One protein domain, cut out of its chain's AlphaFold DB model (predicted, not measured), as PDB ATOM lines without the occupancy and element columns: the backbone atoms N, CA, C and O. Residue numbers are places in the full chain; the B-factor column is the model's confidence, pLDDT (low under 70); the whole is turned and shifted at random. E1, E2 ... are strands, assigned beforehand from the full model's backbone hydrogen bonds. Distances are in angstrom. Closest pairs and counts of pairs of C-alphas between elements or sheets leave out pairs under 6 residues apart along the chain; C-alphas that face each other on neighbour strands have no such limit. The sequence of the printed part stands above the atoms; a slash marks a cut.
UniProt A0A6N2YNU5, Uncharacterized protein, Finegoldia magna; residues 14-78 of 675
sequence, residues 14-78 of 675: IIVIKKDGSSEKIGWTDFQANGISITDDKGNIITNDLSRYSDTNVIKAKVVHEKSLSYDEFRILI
ATOM      1  N   ILE A  14     194.966 172.317 126.706       92.12
ATOM      2  CA  ILE A  14     196.131 171.453 126.526       92.12
ATOM      3  C   ILE A  14     196.840 171.251 127.854       92.12
ATOM      4  O   ILE A  14     196.685 172.044 128.786       92.12
ATOM      5  N   ILE A  15     197.611 170.175 127.936       93.19
ATOM      6  CA  ILE A  15     198.496 169.911 129.062       93.19
ATOM      7  C   ILE A  15     199.913 170.199 128.583       93.19
ATOM      8  O   ILE A  15     200.409 169.535 127.677       93.19
ATOM      9  N   VAL A  16     200.558 171.193 129.185       90.44
ATOM     10  CA  VAL A  16     201.966 171.500 128.933       90.44
ATOM     11  C   VAL A  16     202.800 170.806 129.992       90.44
ATOM     12  O   VAL A  16     202.623 171.060 131.180       90.44
ATOM     13  N   ILE A  17     203.717 169.944 129.558       91.44
ATOM     14  CA  ILE A  17     204.667 169.253 130.432       91.44
ATOM     15  C   ILE A  17     206.007 169.982 130.343       91.44
ATOM     16  O   ILE A  17     206.597 170.106 129.269       91.44
ATOM     17  N   LYS A  18     206.476 170.497 131.478       88.81
ATOM     18  CA  LYS A  18     207.748 171.211 131.607       88.81
ATOM     19  C   LYS A  18     208.897 170.204 131.729       88.81
ATOM     20  O   LYS A  18     208.706 169.033 132.046       88.81
ATOM     21  N   LYS A  19     210.127 170.665 131.482       87.94
ATOM     22  CA  LYS A  19     211.334 169.814 131.492       87.94
ATOM     23  C   LYS A  19     211.602 169.147 132.851       87.94
ATOM     24  O   LYS A  19     212.240 168.102 132.895       87.94
ATOM     25  N   ASP A  20     211.127 169.747 133.938       90.50
ATOM     26  CA  ASP A  20     211.208 169.208 135.301       90.50
ATOM     27  C   ASP A  20     210.140 168.138 135.608       90.50
ATOM     28  O   ASP A  20     210.096 167.618 136.719       90.50
ATOM     29  N   GLY A  21     209.287 167.797 134.633       88.94
ATOM     30  CA  GLY A  21     208.209 166.819 134.771       88.94
ATOM     31  C   GLY A  21     206.912 167.386 135.350       88.94
ATOM     32  O   GLY A  21     205.917 166.665 135.410       88.94
ATOM     33  N   SER A  22     206.880 168.664 135.745       91.94
ATOM     34  CA  SER A  22     205.640 169.317 136.168       91.94
ATOM     35  C   SER A  22     204.712 169.566 134.975       91.94
ATOM     36  O   SER A  22     205.166 169.785 133.851       91.94
ATOM     37  N   SER A  23     203.398 169.530 135.202       91.38
ATOM     38  CA  SER A  23     202.399 169.738 134.150       91.38
ATOM     39  C   SER A  23     201.406 170.830 134.516       91.38
ATOM     40  O   SER A  23     200.964 170.908 135.660       91.38
ATOM     41  N   GLU A  24     200.992 171.611 133.528       92.38
ATOM     42  CA  GLU A  24     200.013 172.681 133.682       92.38
ATOM     43  C   GLU A  24     198.930 172.565 132.610       92.38
ATOM     44  O   GLU A  24     199.217 172.238 131.458       92.38
ATOM     45  N   LYS A  25     197.671 172.813 132.987       95.00
ATOM     46  CA  LYS A  25     196.543 172.796 132.056       95.00
ATOM     47  C   LYS A  25     196.240 174.219 131.610       95.00
ATOM     48  O   LYS A  25     195.805 175.026 132.423       95.00
ATOM     49  N   ILE A  26     196.420 174.494 130.326       93.56
ATOM     50  CA  ILE A  26     196.256 175.831 129.748       93.56
ATOM     51  C   ILE A  26     195.006 175.827 128.869       93.56
ATOM     52  O   ILE A  26     194.811 174.899 128.081       93.56
ATOM     53  N   GLY A  27     194.137 176.827 129.037       92.44
ATOM     54  CA  GLY A  27     192.947 177.025 128.207       92.44
ATOM     55  C   GLY A  27     193.217 177.941 127.017       92.44
ATOM     56  O   GLY A  27     194.152 178.736 127.052       92.44
ATOM     57  N   TRP A  28     192.382 177.850 125.979       90.12
ATOM     58  CA  TRP A  28     192.515 178.629 124.737       90.12
ATOM     59  C   TRP A  28     192.781 180.129 124.947       90.12
ATOM     60  O   TRP A  28     193.635 180.700 124.272       90.12
ATOM     61  N   THR A  29     192.099 180.759 125.910       90.56
ATOM     62  CA  THR A  29     192.238 182.195 126.219       90.56
ATOM     63  C   THR A  29     193.655 182.599 126.626       90.56
ATOM     64  O   THR A  29     194.040 183.745 126.416       90.56
ATOM     65  N   ASP A  30     194.440 181.659 127.153       92.94
ATOM     66  CA  ASP A  30     195.781 181.904 127.682       92.94
ATOM     67  C   ASP A  30     196.891 181.408 126.741       92.94
ATOM     68  O   ASP A  30     198.073 181.528 127.071       92.94
ATOM     69  N   PHE A  31     196.550 180.850 125.573       92.50
ATOM     70  CA  PHE A  31     197.532 180.264 124.650       92.50
ATOM     71  C   PHE A  31     198.570 181.291 124.204       92.50
ATOM     72  O   PHE A  31     199.768 181.058 124.354       92.50
ATOM     73  N   GLN A  32     198.123 182.461 123.748       89.44
ATOM     74  CA  GLN A  32     199.021 183.506 123.260       89.44
ATOM     75  C   GLN A  32     199.958 184.027 124.361       89.44
ATOM     76  O   GLN A  32     201.154 184.188 124.126       89.44
ATOM     77  N   ALA A  33     199.445 184.233 125.580       92.81
ATOM     78  CA  ALA A  33     200.246 184.671 126.726       92.81
ATOM     79  C   ALA A  33     201.325 183.643 127.117       92.81
ATOM     80  O   ALA A  33     202.385 184.010 127.621       92.81
ATOM     81  N   ASN A  34     201.072 182.363 126.833       92.62
ATOM     82  CA  ASN A  34     201.987 181.254 127.077       92.62
ATOM     83  C   ASN A  34     202.805 180.850 125.834       92.62
ATOM     84  O   ASN A  34     203.462 179.811 125.854       92.62
ATOM     85  N   GLY A  35     202.802 181.656 124.763       92.81
ATOM     86  CA  GLY A  35     203.570 181.381 123.541       92.81
ATOM     87  C   GLY A  35     203.133 180.101 122.827       92.81
ATOM     88  O   GLY A  35     203.973 179.352 122.332       92.81
ATOM     89  N   ILE A  36     201.833 179.811 122.839       93.94
ATOM     90  CA  ILE A  36     201.219 178.667 122.167       93.94
ATOM     91  C   ILE A  36     200.380 179.183 121.003       93.94
ATOM     92  O   ILE A  36     199.560 180.087 121.167       93.94
ATOM     93  N   SER A  37     200.539 178.562 119.842       92.81
ATOM     94  CA  SER A  37     199.723 178.829 118.660       92.81
ATOM     95  C   SER A  37     199.229 177.530 118.031       92.81
ATOM     96  O   SER A  37     199.773 176.449 118.262       92.81
ATOM     97  N   ILE A  38     198.148 177.627 117.257       93.62
ATOM     98  CA  ILE A  38     197.647 176.522 116.440       93.62
ATOM     99  C   ILE A  38     197.915 176.881 114.986       93.62
ATOM    100  O   ILE A  38     197.559 177.976 114.559       93.62
ATOM    101  N   THR A  39     198.510 175.974 114.220       92.44
ATOM    102  CA  THR A  39     198.772 176.168 112.791       92.44
ATOM    103  C   THR A  39     198.174 175.048 111.951       92.44
ATOM    104  O   THR A  39     197.976 173.937 112.443       92.44
ATOM    105  N   ASP A  40     197.900 175.324 110.678       91.12
ATOM    106  CA  ASP A  40     197.623 174.280 109.688       91.12
ATOM    107  C   ASP A  40     198.913 173.561 109.244       91.12
ATOM    108  O   ASP A  40     200.021 173.865 109.703       91.12
ATOM    109  N   ASP A  41     198.770 172.597 108.336       87.75
ATOM    110  CA  ASP A  41     199.877 171.834 107.748       87.75
ATOM    111  C   ASP A  41     200.810 172.666 106.848       87.75
ATOM    112  O   ASP A  41     201.908 172.217 106.515       87.75
ATOM    113  N   LYS A  42     200.412 173.894 106.501       87.19
ATOM    114  CA  LYS A  42     201.205 174.877 105.750       87.19
ATOM    115  C   LYS A  42     201.852 175.927 106.661       87.19
ATOM    116  O   LYS A  42     202.556 176.802 106.162       87.19
ATOM    117  N   GLY A  43     201.640 175.841 107.976       85.81
ATOM    118  CA  GLY A  43     202.181 176.772 108.966       85.81
ATOM    119  C   GLY A  43     201.372 178.062 109.141       85.81
ATOM    120  O   GLY A  43     201.831 178.973 109.825       85.81
ATOM    121  N   ASN A  44     200.172 178.167 108.566       90.00
ATOM    122  CA  ASN A  44     199.307 179.325 108.773       90.00
ATOM    123  C   ASN A  44     198.611 179.232 110.132       90.00
ATOM    124  O   ASN A  44     198.017 178.204 110.455       90.00
ATOM    125  N   ILE A  45     198.597 180.328 110.894       89.56
ATOM    126  CA  ILE A  45     197.927 180.386 112.203       89.56
ATOM    127  C   ILE A  45     196.418 180.178 112.036       89.56
ATOM    128  O   ILE A  45     195.771 180.910 111.283       89.56
ATOM    129  N   ILE A  46     195.855 179.215 112.759       89.31
ATOM    130  CA  ILE A  46     194.420 178.961 112.872       89.31
ATOM    131  C   ILE A  46     193.867 179.826 114.007       89.31
ATOM    132  O   ILE A  46     194.337 179.769 115.141       89.31
ATOM    133  N   THR A  47     192.854 180.626 113.687       87.12
ATOM    134  CA  THR A  47     192.114 181.462 114.638       87.12
ATOM    135  C   THR A  47     190.650 181.020 114.673       87.12
ATOM    136  O   THR A  47     190.271 180.038 114.033       87.12
ATOM    137  N   ASN A  48     189.807 181.752 115.405       86.75
ATOM    138  CA  ASN A  48     188.361 181.538 115.405       86.75
ATOM    139  C   ASN A  48     187.730 181.720 114.009       86.75
ATOM    140  O   ASN A  48     186.676 181.153 113.746       86.75
ATOM    141  N   ASP A  49     188.355 182.478 113.104       85.06
ATOM    142  CA  ASP A  49     187.879 182.590 111.725       85.06
ATOM    143  C   ASP A  49     188.427 181.445 110.859       85.06
ATOM    144  O   ASP A  49     189.620 181.384 110.532       85.06
ATOM    145  N   LEU A  50     187.522 180.543 110.470       83.62
ATOM    146  CA  LEU A  50     187.805 179.413 109.589       83.62
ATOM    147  C   LEU A  50     187.369 179.650 108.136       83.62
ATOM    148  O   LEU A  50     187.367 178.701 107.354       83.62
ATOM    149  N   SER A  51     187.038 180.883 107.743       82.06
ATOM    150  CA  SER A  51     186.600 181.234 106.381       82.06
ATOM    151  C   SER A  51     187.538 180.709 105.287       82.06
ATOM    152  O   SER A  51     187.081 180.166 104.285       82.06
ATOM    153  N   ARG A  52     188.858 180.752 105.512       82.81
ATOM    154  CA  ARG A  52     189.882 180.224 104.585       82.81
ATOM    155  C   ARG A  52     189.813 178.707 104.345       82.81
ATOM    156  O   ARG A  52     190.460 178.200 103.433       82.81
ATOM    157  N   TYR A  53     189.085 177.990 105.193       83.38
ATOM    158  CA  TYR A  53     188.905 176.542 105.155       83.38
ATOM    159  C   TYR A  53     187.486 176.156 104.706       83.38
ATOM    160  O   TYR A  53     187.101 174.996 104.863       83.38
ATOM    161  N   SER A  54     186.709 177.095 104.141       74.31
ATOM    162  CA  SER A  54     185.298 176.909 103.757       74.31
ATOM    163  C   SER A  54     185.047 175.687 102.872       74.31
ATOM    164  O   SER A  54     183.993 175.054 102.970       74.31
ATOM    165  N   ASP A  55     186.019 175.318 102.040       79.50
ATOM    166  CA  ASP A  55     185.906 174.206 101.089       79.50
ATOM    167  C   ASP A  55     186.486 172.887 101.619       79.50
ATOM    168  O   ASP A  55     186.599 171.909 100.881       79.50
ATOM    169  N   THR A  56     186.840 172.827 102.906       81.38
ATOM    170  CA  THR A  56     187.426 171.637 103.534       81.38
ATOM    171  C   THR A  56     186.503 171.043 104.597       81.38
ATOM    172  O   THR A  56     185.858 171.762 105.353       81.38
ATOM    173  N   ASN A  57     186.458 169.710 104.672       82.50
ATOM    174  CA  ASN A  57     185.712 168.985 105.714       82.50
ATOM    175  C   ASN A  57     186.597 168.627 106.921       82.50
ATOM    176  O   ASN A  57     186.097 168.271 107.985       82.50
ATOM    177  N   VAL A  58     187.923 168.689 106.760       88.69
ATOM    178  CA  VAL A  58     188.904 168.357 107.799       88.69
ATOM    179  C   VAL A  58     190.102 169.289 107.672       88.69
ATOM    180  O   VAL A  58     190.705 169.362 106.603       88.69
ATOM    181  N   ILE A  59     190.489 169.933 108.774       89.88
ATOM    182  CA  ILE A  59     191.749 170.674 108.890       89.88
ATOM    183  C   ILE A  59     192.727 169.824 109.701       89.88
ATOM    184  O   ILE A  59     192.412 169.400 110.816       89.88
ATOM    185  N   LYS A  60     193.918 169.577 109.155       93.25
ATOM    186  CA  LYS A  60     195.044 169.038 109.925       93.25
ATOM    187  C   LYS A  60     195.679 170.196 110.682       93.25
ATOM    188  O   LYS A  60     196.138 171.145 110.055       93.25
ATOM    189  N   ALA A  61     195.648 170.129 112.005       93.31
ATOM    190  CA  ALA A  61     196.083 171.203 112.875       93.31
ATOM    191  C   ALA A  61     197.220 170.736 113.780       93.31
ATOM    192  O   ALA A  61     197.302 169.572 114.176       93.31
ATOM    193  N   LYS A  62     198.084 171.681 114.120       94.50
ATOM    194  CA  LYS A  62     199.243 171.484 114.974       94.50
ATOM    195  C   LYS A  62     199.193 172.506 116.091       94.50
ATOM    196  O   LYS A  62     199.127 173.696 115.806       94.50
ATOM    197  N   VAL A  63     199.212 172.064 117.342       93.69
ATOM    198  CA  VAL A  63     199.431 172.971 118.475       93.69
ATOM    199  C   VAL A  63     200.929 173.047 118.726       93.69
ATOM    200  O   VAL A  63     201.578 172.014 118.857       93.69
ATOM    201  N   VAL A  64     201.492 174.250 118.735       92.25
ATOM    202  CA  VAL A  64     202.939 174.485 118.800       92.25
ATOM    203  C   VAL A  64     203.242 175.429 119.951       92.25
ATOM    204  O   VAL A  64     202.617 176.478 120.077       92.25
ATOM    205  N   HIS A  65     204.231 175.079 120.770       92.75
ATOM    206  CA  HIS A  65     204.830 176.005 121.726       92.75
ATOM    207  C   HIS A  65     206.043 176.692 121.080       92.75
ATOM    208  O   HIS A  65     207.045 176.051 120.762       92.75
ATOM    209  N   GLU A  66     205.963 178.006 120.888       88.44
ATOM    210  CA  GLU A  66     206.842 178.792 120.008       88.44
ATOM    211  C   GLU A  66     208.314 178.787 120.438       88.44
ATOM    212  O   GLU A  66     209.208 178.824 119.597       88.44
ATOM    213  N   LYS A  67     208.589 178.708 121.747       88.50
ATOM    214  CA  LYS A  67     209.968 178.736 122.269       88.50
ATOM    215  C   LYS A  67     210.650 177.373 122.261       88.50
ATOM    216  O   LYS A  67     211.848 177.296 122.013       88.50
ATOM    217  N   SER A  68     209.919 176.309 122.595       90.38
ATOM    218  CA  SER A  68     210.494 174.955 122.661       90.38
ATOM    219  C   SER A  68     210.358 174.189 121.349       90.38
ATOM    220  O   SER A  68     210.995 173.149 121.200       90.38
ATOM    221  N   LEU A  69     209.512 174.675 120.434       88.75
ATOM    222  CA  LEU A  69     209.118 174.011 119.189       88.75
ATOM    223  C   LEU A  69     208.449 172.643 119.405       88.75
ATOM    224  O   LEU A  69     208.255 171.882 118.456       88.75
ATOM    225  N   SER A  70     208.080 172.331 120.650       90.50
ATOM    226  CA  SER A  70     207.290 171.150 120.988       90.50
ATOM    227  C   SER A  70     205.899 171.297 120.393       90.50
ATOM    228  O   SER A  70     205.338 172.396 120.387       90.50
ATOM    229  N   TYR A  71     205.344 170.193 119.907       92.62
ATOM    230  CA  TYR A  71     204.048 170.214 119.261       92.62
ATOM    231  C   TYR A  71     203.271 168.922 119.454       92.62
ATOM    232  O   TYR A  71     203.859 167.878 119.736       92.62
ATOM    233  N   ASP A  72     201.969 169.011 119.214       94.50
ATOM    234  CA  ASP A  72     201.087 167.864 119.036       94.50
ATOM    235  C   ASP A  72     200.161 168.103 117.833       94.50
ATOM    236  O   ASP A  72     199.946 169.247 117.413       94.50
ATOM    237  N   GLU A  73     199.645 167.028 117.248       93.94
ATOM    238  CA  GLU A  73     198.815 167.068 116.045       93.94
ATOM    239  C   GLU A  73     197.393 166.603 116.341       93.94
ATOM    240  O   GLU A  73     197.152 165.614 117.027       93.94
ATOM    241  N   PHE A  74     196.422 167.305 115.768       92.56
ATOM    242  CA  PHE A  74     195.017 166.950 115.882       92.56
ATOM    243  C   PHE A  74     194.263 167.326 114.606       92.56
ATOM    244  O   PHE A  74     194.782 167.979 113.698       92.56
ATOM    245  N   ARG A  75     193.019 166.865 114.498       89.94
ATOM    246  CA  ARG A  75     192.151 167.169 113.357       89.94
ATOM    247  C   ARG A  75     190.972 168.002 113.822       89.94
ATOM    248  O   ARG A  75     190.323 167.659 114.806       89.94
ATOM    249  N   ILE A  76     190.666 169.054 113.077       87.75
ATOM    250  CA  ILE A  76     189.431 169.819 113.242       87.75
ATOM    251  C   ILE A  76     188.464 169.334 112.169       87.75
ATOM    252  O   ILE A  76     188.692 169.547 110.980       87.75
ATOM    253  N   LEU A  77     187.396 168.661 112.589       84.69
ATOM    254  CA  LEU A  77     186.319 168.238 111.697       84.69
ATOM    255  C   LEU A  77     185.343 169.403 111.485       84.69
ATOM    256  O   LEU A  77     184.858 170.007 112.453       84.69
ATOM    257  N   ILE A  78     185.074 169.719 110.220       80.62
ATOM    258  CA  ILE A  78     184.108 170.732 109.793       80.62
ATOM    259  C   ILE A  78     182.858 170.006 109.303       80.62
ATOM    260  O   ILE A  78     182.928 169.139 108.436       80.62
TER     261      ILE A  78
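This is residues 14 to 78 of the 675 residues of an uncharacterized protein of Finegoldia magna (UniProt A0A6N2YNU5). The model is a rod made of two strand pieces set one after the other along its length: a small two-stranded hairpin, E1 and E2, toward one end, and a twisted three-stranded sheet, E3, E4 and E5, in the rest, with a wide loop, residues 41 to 57, between E3 and E4 reaching toward the other end. The two pieces have no strand contact and are joined by residues 28 to 35. The printed part has 65 residues, no named helix and five named strands, E1 to E5 in order along the chain; the larger sheet has the order E3, E4, E5 and both sheets are antiparallel. The class is all strand, though just 29 of the 65 residues are in named elements. The whole is only just compact, close to loose, with a radius of gyration of the C-alphas of 12.8 A, and spans 43 by 19 by 18 A.

E1, residues 14 to 17, is 9.6 A from first to last C-alpha and begins at C-alpha 14 (196.131, 171.453, 126.526). E2, residues 23 to 27, is 13.3 A long. E3, residues 36 to 40, is 13.7 A long. E4, residues 58 to 65, is the longest strand by residues, 22.5 A, and begins at C-alpha 58 (188.904, 168.357, 107.799). E5, residues 71 to 77, is 19.4 A long and ends at C-alpha 77 (186.319, 168.238, 111.697).

E1 and E2 form a hairpin, antiparallel at 154 degrees between their directions; N 16 and O 24 are 2.8 A apart, within hydrogen-bond range. E1 and E2 are each apart from E3, E4 and E5. E3, E4 and E5 form a meander, each strand the antiparallel neighbour of the one before. E3 and E4, a hairpin, stand at 150 degrees, with N 39 and O 62 at 2.8 A and N 64 and O 37 at 2.8 A. E4 and E5, also a hairpin, stand at 154 degrees, with N 61 and O 74 at 2.9 A. E3 and E5 are the edge strands and E4 is the inner strand. The sheet is only just strongly twisted, its C-alphas up to 4.2 A off the best plane.

The C-alphas of Asp 20 and Asp 55, the two farthest apart, are 42.8 A apart. The printed part has no cut. The link from E3 to E4 is long, 17 residues; those from E1 to E2 and from E4 to E5 are tight, and that from E2 to E3 is short. The mean pLDDT of the printed part is 89.5, and no printed residue is under 70.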